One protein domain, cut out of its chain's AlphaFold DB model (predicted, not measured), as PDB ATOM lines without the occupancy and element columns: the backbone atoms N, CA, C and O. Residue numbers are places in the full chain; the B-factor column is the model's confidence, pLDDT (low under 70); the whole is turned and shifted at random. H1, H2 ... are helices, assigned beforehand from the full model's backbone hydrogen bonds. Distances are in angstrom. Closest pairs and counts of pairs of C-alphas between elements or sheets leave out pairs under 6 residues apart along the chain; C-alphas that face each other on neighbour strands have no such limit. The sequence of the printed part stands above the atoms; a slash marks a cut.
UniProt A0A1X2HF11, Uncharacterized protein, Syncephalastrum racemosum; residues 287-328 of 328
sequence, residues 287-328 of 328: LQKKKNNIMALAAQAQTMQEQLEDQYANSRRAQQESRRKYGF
ATOM      1  N   LEU A 287      27.739-103.513 -38.762       59.62
ATOM      2  CA  LEU A 287      26.959-104.577 -39.399       59.62
ATOM      3  C   LEU A 287      25.655-104.906 -38.647       59.62
ATOM      4  O   LEU A 287      24.659-105.282 -39.267       59.62
ATOM      5  N   GLN A 288      25.641-104.731 -37.325       58.78
ATOM      6  CA  GLN A 288      24.467-104.928 -36.474       58.78
ATOM      7  C   GLN A 288      23.533-103.712 -36.508       58.78
ATOM      8  O   GLN A 288      22.317-103.896 -36.538       58.78
ATOM      9  N   LYS A 289      24.082-102.493 -36.640       60.34
ATOM     10  CA  LYS A 289      23.303-101.269 -36.921       60.34
ATOM     11  C   LYS A 289      22.472-101.383 -38.209       60.34
ATOM     12  O   LYS A 289      21.383-100.839 -38.294       60.34
ATOM     13  N   LYS A 290      22.939-102.133 -39.215       62.91
ATOM     14  CA  LYS A 290      22.159-102.368 -40.447       62.91
ATOM     15  C   LYS A 290      21.055-103.420 -40.312       62.91
ATOM     16  O   LYS A 290      20.109-103.375 -41.089       62.91
ATOM     17  N   LYS A 291      21.187-104.384 -39.393       67.56
ATOM     18  CA  LYS A 291      20.244-105.511 -39.263       67.56
ATOM     19  C   LYS A 291      19.187-105.299 -38.179       67.56
ATOM     20  O   LYS A 291      18.071-105.772 -38.348       67.56
ATOM     21  N   ASN A 292      19.503-104.560 -37.115       60.00
ATOM     22  CA  ASN A 292      18.577-104.283 -36.018       60.00
ATOM     23  C   ASN A 292      18.164-102.811 -36.034       60.00
ATOM     24  O   ASN A 292      18.850-101.965 -35.467       60.00
ATOM     25  N   ASN A 293      17.017-102.526 -36.657       73.50
ATOM     26  CA  ASN A 293      16.454-101.174 -36.749       73.50
ATOM     27  C   ASN A 293      16.254-100.542 -35.356       73.50
ATOM     28  O   ASN A 293      16.560 -99.376 -35.158       73.50
ATOM     29  N   ILE A 294      15.853-101.340 -34.356       79.81
ATOM     30  CA  ILE A 294      15.658-100.872 -32.972       79.81
ATOM     31  C   ILE A 294      16.982-100.433 -32.335       79.81
ATOM     32  O   ILE A 294      17.064 -99.352 -31.770       79.81
ATOM     33  N   MET A 295      18.040-101.239 -32.459       78.06
ATOM     34  CA  MET A 295      19.343-100.907 -31.873       78.06
ATOM     35  C   MET A 295      20.029 -99.760 -32.622       78.06
ATOM     36  O   MET A 295      20.733 -98.960 -32.017       78.06
ATOM     37  N   ALA A 296      19.801 -99.653 -33.933       77.88
ATOM     38  CA  ALA A 296      20.254 -98.516 -34.724       77.88
ATOM     39  C   ALA A 296      19.559 -97.217 -34.302       77.88
ATOM     40  O   ALA A 296      20.237 -96.210 -34.125       77.88
ATOM     41  N   LEU A 297      18.238 -97.261 -34.092       85.12
ATOM     42  CA  LEU A 297      17.461 -96.143 -33.558       85.12
ATOM     43  C   LEU A 297      17.909 -95.776 -32.142       85.12
ATOM     44  O   LEU A 297      18.085 -94.597 -31.864       85.12
ATOM     45  N   ALA A 298      18.164 -96.759 -31.276       87.00
ATOM     46  CA  ALA A 298      18.681 -96.519 -29.930       87.00
ATOM     47  C   ALA A 298      20.063 -95.851 -29.964       87.00
ATOM     48  O   ALA A 298      20.270 -94.837 -29.307       87.00
ATOM     49  N   ALA A 299      20.982 -96.354 -30.793       82.44
ATOM     50  CA  ALA A 299      22.296 -95.743 -30.966       82.44
ATOM     51  C   ALA A 299      22.192 -94.320 -31.541       82.44
ATOM     52  O   ALA A 299      22.912 -93.432 -31.102       82.44
ATOM     53  N   GLN A 300      21.285 -94.085 -32.496       88.12
ATOM     54  CA  GLN A 300      21.039 -92.750 -33.045       88.12
ATOM     55  C   GLN A 300      20.474 -91.795 -31.985       88.12
ATOM     56  O   GLN A 300      20.915 -90.652 -31.910       88.12
ATOM     57  N   ALA A 301      19.524 -92.256 -31.168       90.50
ATOM     58  CA  ALA A 301      18.958 -91.475 -30.075       90.50
ATOM     59  C   ALA A 301      20.028 -91.124 -29.033       90.50
ATOM     60  O   ALA A 301      20.114 -89.971 -28.625       90.50
ATOM     61  N   GLN A 302      20.899 -92.078 -28.691       92.12
ATOM     62  CA  GLN A 302      22.019 -91.849 -27.779       92.12
ATOM     63  C   GLN A 302      22.999 -90.805 -28.338       92.12
ATOM     64  O   GLN A 302      23.382 -89.885 -27.626       92.12
ATOM     65  N   THR A 303      23.336 -90.876 -29.632       90.81
ATOM     66  CA  THR A 303      24.175 -89.850 -30.275       90.81
ATOM     67  C   THR A 303      23.501 -88.472 -30.292       90.81
ATOM     68  O   THR A 303      24.175 -87.461 -30.123       90.81
ATOM     69  N   MET A 304      22.180 -88.398 -30.493       92.75
ATOM     70  CA  MET A 304      21.457 -87.119 -30.434       92.75
ATOM     71  C   MET A 304      21.402 -86.545 -29.016       92.75
ATOM     72  O   MET A 304      21.505 -85.332 -28.856       92.75
ATOM     73  N   GLN A 305      21.250 -87.397 -28.004       93.62
ATOM     74  CA  GLN A 305      21.283 -86.984 -26.606       93.62
ATOM     75  C   GLN A 305      22.648 -86.388 -26.244       93.62
ATOM     76  O   GLN A 305      22.699 -85.269 -25.745       93.62
ATOM     77  N   GLU A 306      23.738 -87.078 -26.586       95.06
ATOM     78  CA  GLU A 306      25.108 -86.603 -26.352       95.06
ATOM     79  C   GLU A 306      25.359 -85.245 -27.035       95.06
ATOM     80  O   GLU A 306      25.875 -84.319 -26.416       95.06
ATOM     81  N   GLN A 307      24.884 -85.061 -28.274       94.31
ATOM     82  CA  GLN A 307      24.989 -83.774 -28.974       94.31
ATOM     83  C   GLN A 307      24.234 -82.633 -28.279       94.31
ATOM     84  O   GLN A 307      24.702 -81.494 -28.294       94.31
ATOM     85  N   LEU A 308      23.057 -82.906 -27.711       95.94
ATOM     86  CA  LEU A 308      22.296 -81.899 -26.970       95.94
ATOM     87  C   LEU A 308      22.978 -81.569 -25.642       95.94
ATOM     88  O   LEU A 308      23.100 -80.394 -25.297       95.94
ATOM     89  N   GLU A 309      23.467 -82.580 -24.926       97.00
ATOM     90  CA  GLU A 309      24.224 -82.400 -23.686       97.00
ATOM     91  C   GLU A 309      25.498 -81.577 -23.918       97.00
ATOM     92  O   GLU A 309      25.744 -80.622 -23.179       97.00
ATOM     93  N   ASP A 310      26.237 -81.843 -24.998       96.00
ATOM     94  CA  ASP A 310      27.405 -81.053 -25.399       96.00
ATOM     95  C   ASP A 310      27.044 -79.595 -25.708       96.00
ATOM     96  O   ASP A 310      27.765 -78.672 -25.316       96.00
ATOM     97  N   GLN A 311      25.916 -79.348 -26.382       94.94
ATOM     98  CA  GLN A 311      25.440 -77.985 -26.642       94.94
ATOM     99  C   GLN A 311      25.106 -77.246 -25.343       94.94
ATOM    100  O   GLN A 311      25.517 -76.094 -25.176       94.94
ATOM    101  N   TYR A 312      24.428 -77.901 -24.400       97.06
ATOM    102  CA  TYR A 312      24.134 -77.320 -23.089       97.06
ATOM    103  C   TYR A 312      25.403 -77.075 -22.271       97.06
ATOM    104  O   TYR A 312      25.559 -76.000 -21.686       97.06
ATOM    105  N   ALA A 313      26.334 -78.029 -22.255       96.12
ATOM    106  CA  ALA A 313      27.610 -77.889 -21.568       96.12
ATOM    107  C   ALA A 313      28.431 -76.727 -22.147       96.12
ATOM    108  O   ALA A 313      28.975 -75.921 -21.388       96.12
ATOM    109  N   ASN A 314      28.464 -76.584 -23.474       96.81
ATOM    110  CA  ASN A 314      29.145 -75.479 -24.148       96.81
ATOM    111  C   ASN A 314      28.462 -74.135 -23.885       96.81
ATOM    112  O   ASN A 314      29.152 -73.166 -23.573       96.81
ATOM    113  N   SER A 315      27.127 -74.072 -23.923       95.88
ATOM    114  CA  SER A 315      26.376 -72.863 -23.554       95.88
ATOM    115  C   SER A 315      26.665 -72.452 -22.109       95.88
ATOM    116  O   SER A 315      26.907 -71.280 -21.823       95.88
ATOM    117  N   ARG A 316      26.695 -73.421 -21.188       97.19
ATOM    118  CA  ARG A 316      26.986 -73.179 -19.771       97.19
ATOM    119  C   ARG A 316      28.427 -72.719 -19.557       97.19
ATOM    120  O   ARG A 316      28.650 -71.791 -18.783       97.19
ATOM    121  N   ARG A 317      29.400 -73.323 -20.249       96.06
ATOM    122  CA  ARG A 317      30.804 -72.876 -20.222       96.06
ATOM    123  C   ARG A 317      30.947 -71.464 -20.777       96.06
ATOM    124  O   ARG A 317      31.533 -70.630 -20.101       96.06
ATOM    125  N   ALA A 318      30.345 -71.171 -21.928       96.12
ATOM    126  CA  ALA A 318      30.380 -69.841 -22.534       96.12
ATOM    127  C   ALA A 318      29.777 -68.775 -21.606       96.12
ATOM    128  O   ALA A 318      30.364 -67.708 -21.431       96.12
ATOM    129  N   GLN A 319      28.658 -69.087 -20.944       95.75
ATOM    130  CA  GLN A 319      28.049 -68.196 -19.957       95.75
ATOM    131  C   GLN A 319      28.949 -67.993 -18.729       95.75
ATOM    132  O   GLN A 319      29.063 -66.883 -18.220       95.75
ATOM    133  N   GLN A 320      29.620 -69.040 -18.242       95.94
ATOM    134  CA  GLN A 320      30.576 -68.908 -17.138       95.94
ATOM    135  C   GLN A 320      31.815 -68.104 -17.542       95.94
ATOM    136  O   GLN A 320      32.297 -67.296 -16.753       95.94
ATOM    137  N   GLU A 321      32.326 -68.298 -18.755       95.88
ATOM    138  CA  GLU A 321      33.452 -67.539 -19.296       95.88
ATOM    139  C   GLU A 321      33.099 -66.061 -19.466       95.88
ATOM    140  O   GLU A 321      33.881 -65.203 -19.052       95.88
ATOM    141  N   SER A 322      31.907 -65.742 -19.984       95.62
ATOM    142  CA  SER A 322      31.441 -64.355 -20.060       95.62
ATOM    143  C   SER A 322      31.274 -63.751 -18.669       95.62
ATOM    144  O   SER A 322      31.700 -62.622 -18.445       95.62
ATOM    145  N   ARG A 323      30.739 -64.517 -17.709       95.31
ATOM    146  CA  ARG A 323      30.596 -64.076 -16.316       95.31
ATOM    147  C   ARG A 323      31.944 -63.791 -15.661       95.31
ATOM    148  O   ARG A 323      32.116 -62.763 -15.023       95.31
ATOM    149  N   ARG A 324      32.934 -64.662 -15.873       95.00
ATOM    150  CA  ARG A 324      34.309 -64.473 -15.381       95.00
ATOM    151  C   ARG A 324      35.001 -63.279 -16.033       95.00
ATOM    152  O   ARG A 324      35.769 -62.596 -15.365       95.00
ATOM    153  N   LYS A 325      34.756 -63.045 -17.324       97.19
ATOM    154  CA  LYS A 325      35.409 -61.974 -18.086       97.19
ATOM    155  C   LYS A 325      34.786 -60.598 -17.843       97.19
ATOM    156  O   LYS A 325      35.515 -59.612 -17.868       97.19
ATOM    157  N   TYR A 326      33.471 -60.532 -17.635       93.75
ATOM    158  CA  TYR A 326      32.721 -59.273 -17.588       93.75
ATOM    159  C   TYR A 326      31.993 -59.010 -16.262       93.75
ATOM    160  O   TYR A 326      31.513 -57.903 -16.067       93.75
ATOM    161  N   GLY A 327      31.945 -59.971 -15.338       84.75
ATOM    162  CA  GLY A 327      31.534 -59.742 -13.947       84.75
ATOM    163  C   GLY A 327      30.047 -59.467 -13.696       84.75
ATOM    164  O   GLY A 327      29.729 -59.008 -12.604       84.75
ATOM    165  N   PHE A 328      29.160 -59.731 -14.663       60.69
ATOM    166  CA  PHE A 328      27.701 -59.658 -14.484       60.69
ATOM    167  C   PHE A 328      27.129 -60.864 -13.726       60.69
ATOM    168  O   PHE A 328      27.777 -61.934 -13.706       60.69
TER     169      PHE A 328
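This is residues 287 to 328 of the 328 residues of an uncharacterized protein of Syncephalastrum racemosum (UniProt A0A1X2HF11). Picture one long, unbent helix, H2, with a short turn of helix, H1, folded back at its first end to make a small hook. H2 makes the length of the rod, and most of it sticks out with nothing beside it: residues 301 to 328 stand free, of which 301 to 326 belong to H2. The printed part has 42 residues with two named helices, H1 then H2, and no named strand; its class is all helix. It is extended, with a radius of gyration of the C-alphas of 17.2 A, and its C-alphas span 53 by 13 by 6 A.

Start at H1, residues 287 to 291, and pass over the tight link of one residue, Asn 292, into H2, residues 293 to 326. H1 and H2 touch only at the corner by their link, with 5 pairs of C-alphas within 8 A. Look for their closest C-alphas, those of Lys 289 and Ala 296, 4.7 A apart. H2 touches H1 with residues 295 to 296 alone, and the centres of the two helices are 26.1 A apart. In H2 every O i to N i+4 pair is within hydrogen-bond range; in H1 it is 0 of 1, beside 1 of 2 O i to N i+3 pairs.

Find C-alpha 287 at (26.959, -104.577, -39.399), where H1 begins; its five residues run 6.8 A to C-alpha 291. H2 begins at C-alpha 293, at (16.454, -101.174, -36.749). From there its 34 residues run 48.9 A to C-alpha 326 at (32.721, -59.273, -17.588).

The two C-alphas farthest apart are those of Lys 291 and Gly 327, at 53.5 A. The printed part has no cut, and it ends at Phe 328, the chain's last residue. In the B-factor column the mean pLDDT of the printed part is 86.7; residues 287 to 292 and residue 328 are under 70.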